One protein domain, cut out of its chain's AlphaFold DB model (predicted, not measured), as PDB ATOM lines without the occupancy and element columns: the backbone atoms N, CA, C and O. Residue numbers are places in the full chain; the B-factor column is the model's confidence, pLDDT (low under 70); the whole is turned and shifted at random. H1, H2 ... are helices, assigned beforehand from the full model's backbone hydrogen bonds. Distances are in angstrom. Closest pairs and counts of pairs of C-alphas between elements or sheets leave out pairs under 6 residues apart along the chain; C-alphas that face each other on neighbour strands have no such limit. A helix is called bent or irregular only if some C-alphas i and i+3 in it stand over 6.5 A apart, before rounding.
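Overview. This is residues 80 to 169 of the 283 residues of an uncharacterized protein of Pelomonas sp. Root662 (UniProt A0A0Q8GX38). A long, bent helix H2 runs through the domain: its second arm, H2b, folds back through a tight turn into H3 as a helical hairpin, which extends from a head where H1 and H5 pack on the first arm, H2a, and short H4 packs on H1. The printed part has 90 residues with five named helices, in the order H1, H2, H3, H4, H5, and no named strand; its class is all helix. It is loose, with a radius of gyration of the C-alphas of 15.3 A, and elongated, spanning 47 by 26 by 18 A.

Arrangement. H2, residues 96 to 124, was assigned as one helix by its hydrogen bonds but is bent: C-alphas 110 and 113 are 7.8 A apart, and its arms H2a, residues 96 to 110, and H2b, residues 113 to 124, stand at a steep tilt of 53 degrees. H3, residues 129 to 146, touches H2b in a hairpin, opposite ways at a shallow tilt of 15 degrees; their closest C-alphas, of Arg 123 and Pro 129, are 4.6 A apart. H5, residues 157 to 166, touches H2a, closest at the C-alphas of Pro 96 and Ala 164, 4.4 A. H1, residues 84 to 92, and H2a form a hairpin, closest at the C-alphas of Ile 87 and Ala 102, 5.0 A. H4, residues 151 to 155, only just touches H1, with 3 pairs of C-alphas within 8 A, the closest being Ile 87 and His 153, 6.9 A. H3 and H5 are apart. In H1, H2a, H2b, H3, H4 and H5 every O i to N i+4 pair is within hydrogen-bond range.

Along the chain. H1 begins at C-alpha 84 (36.049, -22.422, -0.491), and H5 ends at C-alpha 166 (16.120, -26.808, 10.372). H2a measures 21.0 A, H2b 16.6 A and H3 25.2 A from first to last C-alpha.

Size, cuts and confidence. The C-alphas farthest apart, of Asn 94 and Gly 126, are 47.1 A apart. The printed part has no cut, its four links between helices are tight, and no printed residue is under 70 in pLDDT.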
ATOM      1  N   SER A  80      43.054 -30.513  -3.755       87.44
ATOM      2  CA  SER A  80      43.869 -29.292  -3.745       87.44
ATOM      3  C   SER A  80      43.055 -28.004  -3.910       87.44
ATOM      4  O   SER A  80      43.601 -26.924  -3.720       87.44
ATOM      5  N   GLU A  81      41.766 -28.094  -4.241       91.31
ATOM      6  CA  GLU A  81      40.856 -26.948  -4.337       91.31
ATOM      7  C   GLU A  81      40.530 -26.292  -2.977       91.31
ATOM      8  O   GLU A  81      40.033 -25.165  -2.931       91.31
ATOM      9  N   GLY A  82      40.820 -26.970  -1.860       95.38
ATOM     10  CA  GLY A  82      40.505 -26.485  -0.512       95.38
ATOM     11  C   GLY A  82      38.998 -26.389  -0.244       95.38
ATOM     12  O   GLY A  82      38.191 -26.956  -0.972       95.38
ATOM     13  N   TYR A  83      38.590 -25.694   0.819       97.69
ATOM     14  CA  TYR A  83      37.182 -25.685   1.249       97.69
ATOM     15  C   TYR A  83      36.281 -24.654   0.565       97.69
ATOM     16  O   TYR A  83      35.071 -24.870   0.521       97.69
ATOM     17  N   GLY A  84      36.828 -23.558   0.026       97.38
ATOM     18  CA  GLY A  84      36.049 -22.422  -0.491       97.38
ATOM     19  C   GLY A  84      34.928 -22.827  -1.455       97.38
ATOM     20  O   GLY A  84      33.754 -22.639  -1.145       97.38
ATOM     21  N   ALA A  85      35.267 -23.500  -2.557       96.88
ATOM     22  CA  ALA A  85      34.286 -23.928  -3.562       96.88
ATOM     23  C   ALA A  85      33.236 -24.921  -3.020       96.88
ATOM     24  O   ALA A  85      32.117 -25.011  -3.528       96.88
ATOM     25  N   HIS A  86      33.564 -25.701  -1.985       97.12
ATOM     26  CA  HIS A  86      32.598 -26.607  -1.356       97.12
ATOM     27  C   HIS A  86      31.636 -25.858  -0.432       97.12
ATOM     28  O   HIS A  86      30.450 -26.185  -0.416       97.12
ATOM     29  N   ILE A  87      32.110 -24.825   0.269       98.00
ATOM     30  CA  ILE A  87      31.265 -23.925   1.066       98.00
ATOM     31  C   ILE A  87      30.307 -23.155   0.150       98.00
ATOM     32  O   ILE A  87      29.114 -23.098   0.438       98.00
ATOM     33  N   GLU A  88      30.789 -22.633  -0.980       98.06
ATOM     34  CA  GLU A  88      29.954 -21.946  -1.975       98.06
ATOM     35  C   GLU A  88      28.846 -22.858  -2.521       98.06
ATOM     36  O   GLU A  88      27.679 -22.462  -2.563       98.06
ATOM     37  N   ARG A  89      29.180 -24.107  -2.877       97.62
ATOM     38  CA  ARG A  89      28.187 -25.098  -3.328       97.62
ATOM     39  C   ARG A  89      27.174 -25.449  -2.243       97.62
ATOM     40  O   ARG A  89      25.984 -25.528  -2.536       97.62
ATOM     41  N   ALA A  90      27.625 -25.644  -1.004       97.56
ATOM     42  CA  ALA A  90      26.737 -25.904   0.125       97.56
ATOM     43  C   ALA A  90      25.794 -24.720   0.387       97.56
ATOM     44  O   ALA A  90      24.613 -24.923   0.657       97.56
ATOM     45  N   HIS A  91      26.298 -23.491   0.255       98.19
ATOM     46  CA  HIS A  91      25.516 -22.271   0.401       98.19
ATOM     47  C   HIS A  91      24.466 -22.115  -0.704       98.19
ATOM     48  O   HIS A  91      23.313 -21.840  -0.379       98.19
ATOM     49  N   ALA A  92      24.834 -22.351  -1.969       98.00
ATOM     50  CA  ALA A  92      23.927 -22.274  -3.116       98.00
ATOM     51  C   ALA A  92      22.878 -23.405  -3.156       98.00
ATOM     52  O   ALA A  92      21.842 -23.268  -3.804       98.00
ATOM     53  N   GLY A  93      23.153 -24.534  -2.495       96.81
ATOM     54  CA  GLY A  93      22.242 -25.669  -2.388       96.81
ATOM     55  C   GLY A  93      21.280 -25.590  -1.196       96.81
ATOM     56  O   GLY A  93      21.427 -24.779  -0.288       96.81
ATOM     57  N   ASN A  94      20.312 -26.513  -1.171       96.75
ATOM     58  CA  ASN A  94      19.331 -26.656  -0.084       96.75
ATOM     59  C   ASN A  94      19.552 -27.908   0.783       96.75
ATOM     60  O   ASN A  94      18.701 -28.231   1.607       96.75
ATOM     61  N   ASP A  95      20.663 -28.627   0.598       97.69
ATOM     62  CA  ASP A  95      20.962 -29.845   1.355       97.69
ATOM     63  C   ASP A  95      21.472 -29.511   2.775       97.69
ATOM     64  O   ASP A  95      22.553 -28.920   2.915       97.69
ATOM     65  N   PRO A  96      20.747 -29.898   3.844       97.88
ATOM     66  CA  PRO A  96      21.188 -29.673   5.217       97.88
ATOM     67  C   PRO A  96      22.504 -30.376   5.560       97.88
ATOM     68  O   PRO A  96      23.282 -29.848   6.356       97.88
ATOM     69  N   ALA A  97      22.778 -31.543   4.968       97.19
ATOM     70  CA  ALA A  97      24.005 -32.287   5.230       97.19
ATOM     71  C   ALA A  97      25.225 -31.568   4.635       97.19
ATOM     72  O   ALA A  97      26.240 -31.409   5.319       97.19
ATOM     73  N   ALA A  98      25.111 -31.064   3.401       96.94
ATOM     74  CA  ALA A  98      26.126 -30.205   2.795       96.94
ATOM     75  C   ALA A  98      26.336 -28.905   3.590       96.94
ATOM     76  O   ALA A  98      27.481 -28.520   3.838       96.94
ATOM     77  N   ALA A  99      25.256 -28.256   4.045       98.25
ATOM     78  CA  ALA A  99      25.352 -27.061   4.884       98.25
ATOM     79  C   ALA A  99      26.118 -27.347   6.185       98.25
ATOM     80  O   ALA A  99      27.011 -26.589   6.562       98.25
ATOM     81  N   TRP A 100      25.844 -28.483   6.831       97.94
ATOM     82  CA  TRP A 100      26.570 -28.898   8.027       97.94
ATOM     83  C   TRP A 100      28.046 -29.215   7.763       97.94
ATOM     84  O   TRP A 100      28.908 -28.859   8.565       97.94
ATOM     85  N   ALA A 101      28.370 -29.854   6.636       97.19
ATOM     86  CA  ALA A 101      29.762 -30.076   6.247       97.19
ATOM     87  C   ALA A 101      30.524 -28.747   6.116       97.19
ATOM     88  O   ALA A 101      31.615 -28.619   6.670       97.19
ATOM     89  N   ALA A 102      29.911 -27.741   5.485       98.06
ATOM     90  CA  ALA A 102      30.482 -26.403   5.372       98.06
ATOM     91  C   ALA A 102      30.681 -25.719   6.732       98.06
ATOM     92  O   ALA A 102      31.741 -25.141   6.971       98.06
ATOM     93  N   VAL A 103      29.715 -25.836   7.650       98.44
ATOM     94  CA  VAL A 103      29.849 -25.327   9.026       98.44
ATOM     95  C   VAL A 103      31.055 -25.944   9.737       98.44
ATOM     96  O   VAL A 103      31.837 -25.215  10.350       98.44
ATOM     97  N   LYS A 104      31.251 -27.264   9.619       97.19
ATOM     98  CA  LYS A 104      32.406 -27.945  10.221       97.19
ATOM     99  C   LYS A 104      33.728 -27.443   9.647       97.19
ATOM    100  O   LYS A 104      34.598 -27.069  10.425       97.19
ATOM    101  N   TRP A 105      33.852 -27.332   8.322       97.44
ATOM    102  CA  TRP A 105      35.064 -26.786   7.697       97.44
ATOM    103  C   TRP A 105      35.356 -25.353   8.150       97.44
ATOM    104  O   TRP A 105      36.501 -25.018   8.434       97.44
ATOM    105  N   LEU A 106      34.330 -24.504   8.272       98.12
ATOM    106  CA  LEU A 106      34.498 -23.144   8.789       98.12
ATOM    107  C   LEU A 106      35.008 -23.140  10.239       98.12
ATOM    108  O   LEU A 106      35.912 -22.366  10.562       98.12
ATOM    109  N   GLY A 107      34.474 -24.015  11.095       96.25
ATOM    110  CA  GLY A 107      34.928 -24.180  12.480       96.25
ATOM    111  C   GLY A 107      36.358 -24.722  12.587       96.25
ATOM    112  O   GLY A 107      37.177 -24.184  13.338       96.25
ATOM    113  N   ASP A 108      36.694 -25.735  11.788       94.62
ATOM    114  CA  ASP A 108      38.049 -26.278  11.695       94.62
ATOM    115  C   ASP A 108      39.038 -25.192  11.254       94.62
ATOM    116  O   ASP A 108      40.066 -24.976  11.905       94.62
ATOM    117  N   CYS A 109      38.706 -24.419  10.221       97.44
ATOM    118  CA  CYS A 109      39.557 -23.329   9.752       97.44
ATOM    119  C   CYS A 109      39.718 -22.191  10.759       97.44
ATOM    120  O   CYS A 109      40.775 -21.559  10.790       97.44
ATOM    121  N   ALA A 110      38.718 -21.932  11.602       96.50
ATOM    122  CA  ALA A 110      38.820 -20.924  12.654       96.50
ATOM    123  C   ALA A 110      39.793 -21.322  13.779       96.50
ATOM    124  O   ALA A 110      40.342 -20.448  14.444       96.50
ATOM    125  N   THR A 111      40.025 -22.621  13.990       94.25
ATOM    126  CA  THR A 111      40.810 -23.140  15.127       94.25
ATOM    127  C   THR A 111      42.139 -23.782  14.731       94.25
ATOM    128  O   THR A 111      42.930 -24.144  15.602       94.25
ATOM    129  N   THR A 112      42.423 -23.923  13.435       95.25
ATOM    130  CA  THR A 112      43.575 -24.698  12.941       95.25
ATOM    131  C   THR A 112      44.925 -24.174  13.438       95.25
ATOM    132  O   THR A 112      45.733 -24.971  13.910       95.25
ATOM    133  N   GLU A 113      45.157 -22.859  13.421       94.25
ATOM    134  CA  GLU A 113      46.408 -22.273  13.928       94.25
ATOM    135  C   GLU A 113      46.592 -22.538  15.429       94.25
ATOM    136  O   GLU A 113      47.649 -22.996  15.867       94.25
ATOM    137  N   HIS A 114      45.529 -22.344  16.213       94.56
ATOM    138  CA  HIS A 114      45.547 -22.617  17.646       94.56
ATOM    139  C   HIS A 114      45.827 -24.098  17.943       94.56
ATOM    140  O   HIS A 114      46.675 -24.402  18.779       94.56
ATOM    141  N   ARG A 115      45.176 -25.031  17.228       93.81
ATOM    142  CA  ARG A 115      45.441 -26.476  17.364       93.81
ATOM    143  C   ARG A 115      46.903 -26.799  17.070       93.81
ATOM    144  O   ARG A 115      47.559 -27.465  17.869       93.81
ATOM    145  N   ARG A 116      47.431 -26.280  15.957       97.06
ATOM    146  CA  ARG A 116      48.823 -26.490  15.550       97.06
ATOM    147  C   ARG A 116      49.810 -25.983  16.603       97.06
ATOM    148  O   ARG A 116      50.794 -26.670  16.885       97.06
ATOM    149  N   HIS A 117      49.550 -24.819  17.195       97.00
ATOM    150  CA  HIS A 117      50.371 -24.271  18.271       97.00
ATOM    151  C   HIS A 117      50.301 -25.123  19.548       97.00
ATOM    152  O   HIS A 117      51.334 -25.444  20.132       97.00
ATOM    153  N   SER A 118      49.104 -25.563  19.947       94.38
ATOM    154  CA  SER A 118      48.911 -26.430  21.115       94.38
ATOM    155  C   SER A 118      49.655 -27.766  20.983       94.38
ATOM    156  O   SER A 118      50.286 -28.212  21.942       94.38
ATOM    157  N   PHE A 119      49.667 -28.377  19.793       96.75
ATOM    158  CA  PHE A 119      50.451 -29.596  19.544       96.75
ATOM    159  C   PHE A 119      51.960 -29.356  19.640       96.75
ATOM    160  O   PHE A 119      52.689 -30.193  20.170       96.75
ATOM    161  N   GLU A 120      52.440 -28.199  19.192       97.50
ATOM    162  CA  GLU A 120      53.852 -27.839  19.319       97.50
ATOM    163  C   GLU A 120      54.280 -27.634  20.764       97.50
ATOM    164  O   GLU A 120      55.327 -28.141  21.164       97.50
ATOM    165  N   GLN A 121      53.465 -26.939  21.558       97.06
ATOM    166  CA  GLN A 121      53.719 -26.779  22.987       97.06
ATOM    167  C   GLN A 121      53.770 -28.140  23.693       97.06
ATOM    168  O   GLN A 121      54.717 -28.408  24.433       97.06
ATOM    169  N   ALA A 122      52.801 -29.022  23.421       95.19
ATOM    170  CA  ALA A 122      52.767 -30.371  23.985       95.19
ATOM    171  C   ALA A 122      54.011 -31.189  23.594       95.19
ATOM    172  O   ALA A 122      54.651 -31.790  24.461       95.19
ATOM    173  N   ARG A 123      54.409 -31.145  22.314       97.38
ATOM    174  CA  ARG A 123      55.630 -31.793  21.815       97.38
ATOM    175  C   ARG A 123      56.875 -31.271  22.528       97.38
ATOM    176  O   ARG A 123      57.688 -32.061  22.999       97.38
ATOM    177  N   ASN A 124      57.023 -29.950  22.615       96.81
ATOM    178  CA  ASN A 124      58.177 -29.306  23.244       96.81
ATOM    179  C   ASN A 124      58.221 -29.575  24.763       96.81
ATOM    180  O   ASN A 124      59.300 -29.606  25.347       96.81
ATOM    181  N   GLY A 125      57.067 -29.836  25.388       97.38
ATOM    182  CA  GLY A 125      56.939 -30.318  26.766       97.38
ATOM    183  C   GLY A 125      57.200 -31.821  26.956       97.38
ATOM    184  O   GLY A 125      57.068 -32.319  28.072       97.38
ATOM    185  N   GLY A 126      57.556 -32.556  25.896       96.06
ATOM    186  CA  GLY A 126      57.867 -33.989  25.943       96.06
ATOM    187  C   GLY A 126      56.648 -34.918  25.936       96.06
ATOM    188  O   GLY A 126      56.798 -36.120  26.160       96.06
ATOM    189  N   VAL A 127      55.442 -34.403  25.678       95.88
ATOM    190  CA  VAL A 127      54.224 -35.221  25.595       95.88
ATOM    191  C   VAL A 127      54.187 -35.925  24.241       95.88
ATOM    192  O   VAL A 127      53.906 -35.284  23.234       95.88
ATOM    193  N   ALA A 128      54.461 -37.235  24.228       95.81
ATOM    194  CA  ALA A 128      54.343 -38.120  23.059       95.81
ATOM    195  C   ALA A 128      54.819 -37.456  21.740       95.81
ATOM    196  O   ALA A 128      54.004 -37.205  20.844       95.81
ATOM    197  N   PRO A 129      56.113 -37.101  21.631       94.50
ATOM    198  CA  PRO A 129      56.596 -36.171  20.613       94.50
ATOM    199  C   PRO A 129      56.359 -36.643  19.170       94.50
ATOM    200  O   PRO A 129      56.096 -35.814  18.293       94.50
ATOM    201  N   GLU A 130      56.386 -37.950  18.912       96.44
ATOM    202  CA  GLU A 130      56.085 -38.536  17.602       96.44
ATOM    203  C   GLU A 130      54.608 -38.334  17.232       96.44
ATOM    204  O   GLU A 130      54.303 -37.860  16.138       96.44
ATOM    205  N   MET A 131      53.693 -38.608  18.169       96.75
ATOM    206  CA  MET A 131      52.252 -38.408  17.978       96.75
ATOM    207  C   MET A 131      51.919 -36.929  17.764       96.75
ATOM    208  O   MET A 131      51.168 -36.590  16.853       96.75
ATOM    209  N   MET A 132      52.507 -36.027  18.556       97.19
ATOM    210  CA  MET A 132      52.294 -34.588  18.372       97.19
ATOM    211  C   MET A 132      52.832 -34.099  17.025       97.19
ATOM    212  O   MET A 132      52.198 -33.272  16.379       97.19
ATOM    213  N   THR A 133      53.960 -34.643  16.559       97.19
ATOM    214  CA  THR A 133      54.500 -34.326  15.228       97.19
ATOM    215  C   THR A 133      53.542 -34.752  14.115       97.19
ATOM    216  O   THR A 133      53.338 -33.990  13.171       97.19
ATOM    217  N   GLN A 134      52.902 -35.919  14.233       97.81
ATOM    218  CA  GLN A 134      51.865 -36.339  13.290       97.81
ATOM    219  C   GLN A 134      50.658 -35.384  13.312       97.81
ATOM    220  O   GLN A 134      50.242 -34.901  12.260       97.81
ATOM    221  N   LEU A 135      50.139 -35.042  14.495       96.31
ATOM    222  CA  LEU A 135      49.008 -34.111  14.628       96.31
ATOM    223  C   LEU A 135      49.331 -32.712  14.077       96.31
ATOM    224  O   LEU A 135      48.467 -32.048  13.505       96.31
ATOM    225  N   MET A 136      50.583 -32.264  14.200       97.62
ATOM    226  CA  MET A 136      51.057 -31.033  13.562       97.62
ATOM    227  C   MET A 136      50.988 -31.129  12.032       97.62
ATOM    228  O   MET A 136      50.490 -30.203  11.402       97.62
ATOM    229  N   GLN A 137      51.420 -32.244  11.431       97.44
ATOM    230  CA  GLN A 137      51.330 -32.451   9.978       97.44
ATOM    231  C   GLN A 137      49.876 -32.487   9.487       97.44
ATOM    232  O   GLN A 137      49.568 -31.946   8.422       97.44
ATOM    233  N   GLU A 138      48.978 -33.098  10.262       95.50
ATOM    234  CA  GLU A 138      47.539 -33.110   9.985       95.50
ATOM    235  C   GLU A 138      46.949 -31.694  10.048       95.50
ATOM    236  O   GLU A 138      46.231 -31.288   9.131       95.50
ATOM    237  N   ALA A 139      47.315 -30.907  11.065       96.06
ATOM    238  CA  ALA A 139      46.912 -29.507  11.180       96.06
ATOM    239  C   ALA A 139      47.484 -28.639  10.044       96.06
ATOM    240  O   ALA A 139      46.778 -27.787   9.512       96.06
ATOM    241  N   ASP A 140      48.721 -28.884   9.604       97.00
ATOM    242  CA  ASP A 140      49.320 -28.183   8.463       97.00
ATOM    243  C   ASP A 140      48.610 -28.550   7.144       97.00
ATOM    244  O   ASP A 140      48.440 -27.708   6.258       97.00
ATOM    245  N   ALA A 141      48.169 -29.805   6.991       94.38
ATOM    246  CA  ALA A 141      47.350 -30.232   5.857       94.38
ATOM    247  C   ALA A 141      45.964 -29.578   5.864       94.38
ATOM    248  O   ALA A 141      45.479 -29.164   4.808       94.38
ATOM    249  N   GLU A 142      45.356 -29.445   7.039       95.31
ATOM    250  CA  GLU A 142      44.109 -28.707   7.229       95.31
ATOM    251  C   GLU A 142      44.277 -27.221   6.894       95.31
ATOM    252  O   GLU A 142      43.492 -26.667   6.126       95.31
ATOM    253  N   ALA A 143      45.360 -26.595   7.362       96.19
ATOM    254  CA  ALA A 143      45.661 -25.192   7.094       96.19
ATOM    255  C   ALA A 143      45.751 -24.902   5.590       96.19
ATOM    256  O   ALA A 143      45.238 -23.883   5.131       96.19
ATOM    257  N   ARG A 144      46.335 -25.822   4.806       96.25
ATOM    258  CA  ARG A 144      46.363 -25.720   3.338       96.25
ATOM    259  C   ARG A 144      44.958 -25.734   2.732       96.25
ATOM    260  O   ARG A 144      44.672 -24.901   1.879       96.25
ATOM    261  N   ARG A 145      44.058 -26.609   3.197       96.31
ATOM    262  CA  ARG A 145      42.654 -26.627   2.735       96.31
ATOM    263  C   ARG A 145      41.904 -25.342   3.099       96.31
ATOM    264  O   ARG A 145      41.049 -24.893   2.336       96.31
ATOM    265  N   CYS A 146      42.258 -24.723   4.222       97.38
ATOM    266  CA  CYS A 146      41.672 -23.472   4.693       97.38
ATOM    267  C   CYS A 146      42.126 -22.219   3.927       97.38
ATOM    268  O   CYS A 146      41.493 -21.177   4.080       97.38
ATOM    269  N   GLN A 147      43.162 -22.292   3.081       97.12
ATOM    270  CA  GLN A 147      43.663 -21.130   2.326       97.12
ATOM    271  C   GLN A 147      42.621 -20.533   1.371       97.12
ATOM    272  O   GLN A 147      42.683 -19.346   1.064       97.12
ATOM    273  N   THR A 148      41.639 -21.324   0.930       97.69
ATOM    274  CA  THR A 148      40.548 -20.854   0.061       97.69
ATOM    275  C   THR A 148      39.323 -20.349   0.838       97.69
ATOM    276  O   THR A 148      38.328 -19.931   0.244       97.69
ATOM    277  N   VAL A 149      39.367 -20.347   2.177       98.19
ATOM    278  CA  VAL A 149      38.292 -19.823   3.033       98.19
ATOM    279  C   VAL A 149      38.487 -18.328   3.273       98.19
ATOM    280  O   VAL A 149      39.376 -17.906   4.010       98.19
ATOM    281  N   THR A 150      37.609 -17.516   2.689       98.19
ATOM    282  CA  THR A 150      37.626 -16.056   2.804       98.19
ATOM    283  C   THR A 150      36.809 -15.568   4.005       98.19
ATOM    284  O   THR A 150      36.071 -16.327   4.640       98.19
ATOM    285  N   ALA A 151      36.886 -14.268   4.304       97.88
ATOM    286  CA  ALA A 151      36.004 -13.634   5.286       97.88
ATOM    287  C   ALA A 151      34.518 -13.741   4.892       97.88
ATOM    288  O   ALA A 151      33.669 -13.936   5.759       97.88
ATOM    289  N   GLN A 152      34.211 -13.689   3.589       98.38
ATOM    290  CA  GLN A 152      32.851 -13.872   3.085       98.38
ATOM    291  C   GLN A 152      32.329 -15.277   3.396       98.38
ATOM    292  O   GLN A 152      31.217 -15.401   3.894       98.38
ATOM    293  N   HIS A 153      33.144 -16.321   3.211       98.44
ATOM    294  CA  HIS A 153      32.765 -17.686   3.597       98.44
ATOM    295  C   HIS A 153      32.472 -17.798   5.097       98.44
ATOM    296  O   HIS A 153      31.491 -18.427   5.487       98.44
ATOM    297  N   ARG A 154      33.276 -17.148   5.948       98.19
ATOM    298  CA  ARG A 154      33.054 -17.141   7.406       98.19
ATOM    299  C   ARG A 154      31.748 -16.448   7.796       98.19
ATOM    300  O   ARG A 154      31.079 -16.906   8.716       98.19
ATOM    301  N   ALA A 155      31.359 -15.393   7.081       98.12
ATOM    302  CA  ALA A 155      30.100 -14.689   7.319       98.12
ATOM    303  C   ALA A 155      28.853 -15.551   7.030       98.12
ATOM    304  O   ALA A 155      27.785 -15.257   7.560       98.12
ATOM    305  N   LEU A 156      28.985 -16.638   6.257       98.38
ATOM    306  CA  LEU A 156      27.889 -17.575   5.970       98.38
ATOM    307  C   LEU A 156      27.573 -18.526   7.134       98.38
ATOM    308  O   LEU A 156      26.563 -19.230   7.087       98.38
ATOM    309  N   LEU A 157      28.416 -18.581   8.172       98.44
ATOM    310  CA  LEU A 157      28.298 -19.571   9.246       98.44
ATOM    311  C   LEU A 157      26.915 -19.573   9.929       98.44
ATOM    312  O   LEU A 157      26.343 -20.661  10.037       98.44
ATOM    313  N   PRO A 158      26.325 -18.428  10.342       98.44
ATOM    314  CA  PRO A 158      24.991 -18.426  10.941       98.44
ATOM    315  C   PRO A 158      23.916 -18.983  10.002       98.44
ATOM    316  O   PRO A 158      23.060 -19.755  10.422       98.44
ATOM    317  N   GLU A 159      23.953 -18.625   8.719       98.50
ATOM    318  CA  GLU A 159      22.942 -19.071   7.761       98.50
ATOM    319  C   GLU A 159      23.026 -20.583   7.511       98.50
ATOM    320  O   GLU A 159      22.017 -21.291   7.583       98.50
ATOM    321  N   LEU A 160      24.238 -21.094   7.273       98.69
ATOM    322  CA  LEU A 160      24.479 -22.518   7.045       98.69
ATOM    323  C   LEU A 160      24.113 -23.353   8.280       98.69
ATOM    324  O   LEU A 160      23.470 -24.397   8.147       98.69
ATOM    325  N   ALA A 161      24.462 -22.880   9.482       98.62
ATOM    326  CA  ALA A 161      24.111 -23.549  10.732       98.62
ATOM    327  C   ALA A 161      22.593 -23.563  10.967       98.62
ATOM    328  O   ALA A 161      22.042 -24.603  11.326       98.62
ATOM    329  N   LEU A 162      21.892 -22.456  10.691       98.69
ATOM    330  CA  LEU A 162      20.433 -22.400  10.794       98.69
ATOM    331  C   LEU A 162      19.756 -23.375   9.820       98.69
ATOM    332  O   LEU A 162      18.802 -24.063  10.186       98.69
ATOM    333  N   ARG A 163      20.261 -23.462   8.584       98.69
ATOM    334  CA  ARG A 163      19.761 -24.396   7.568       98.69
ATOM    335  C   ARG A 163      19.965 -25.850   7.992       98.69
ATOM    336  O   ARG A 163      19.020 -26.635   7.936       98.69
ATOM    337  N   ALA A 164      21.162 -26.195   8.466       98.56
ATOM    338  CA  ALA A 164      21.467 -27.520   8.998       98.56
ATOM    339  C   ALA A 164      20.561 -27.877  10.191       98.56
ATOM    340  O   ALA A 164      19.985 -28.965  10.226       98.56
ATOM    341  N   MET A 165      20.350 -26.934  11.117       98.62
ATOM    342  CA  MET A 165      19.461 -27.100  12.271       98.62
ATOM    343  C   MET A 165      18.019 -27.391  11.845       98.62
ATOM    344  O   MET A 165      17.400 -28.328  12.349       98.62
ATOM    345  N   ARG A 166      17.480 -26.612  10.901       98.56
ATOM    346  CA  ARG A 166      16.120 -26.808  10.372       98.56
ATOM    347  C   ARG A 166      15.969 -28.111   9.593       98.56
ATOM    348  O   ARG A 166      14.891 -28.693   9.594       98.56
ATOM    349  N   GLY A 167      17.052 -28.598   8.992       98.25
ATOM    350  CA  GLY A 167      17.129 -29.935   8.405       98.25
ATOM    351  C   GLY A 167      17.321 -31.072   9.413       98.25
ATOM    352  O   GLY A 167      17.492 -32.213   8.996       98.25
ATOM    353  N   GLY A 168      17.309 -30.786  10.719       97.69
ATOM    354  CA  GLY A 168      17.411 -31.793  11.774       97.69
ATOM    355  C   GLY A 168      18.815 -32.362  11.972       97.69
ATOM    356  O   GLY A 168      18.946 -33.434  12.560       97.69
ATOM    357  N   VAL A 169      19.858 -31.681  11.486       98.31
ATOM    358  CA  VAL A 169      21.237 -32.107  11.727       98.31
ATOM    359  C   VAL A 169      21.597 -31.828  13.191       98.31
ATOM    360  O   VAL A 169      21.522 -30.666  13.604       98.31
TER     361      VAL A 169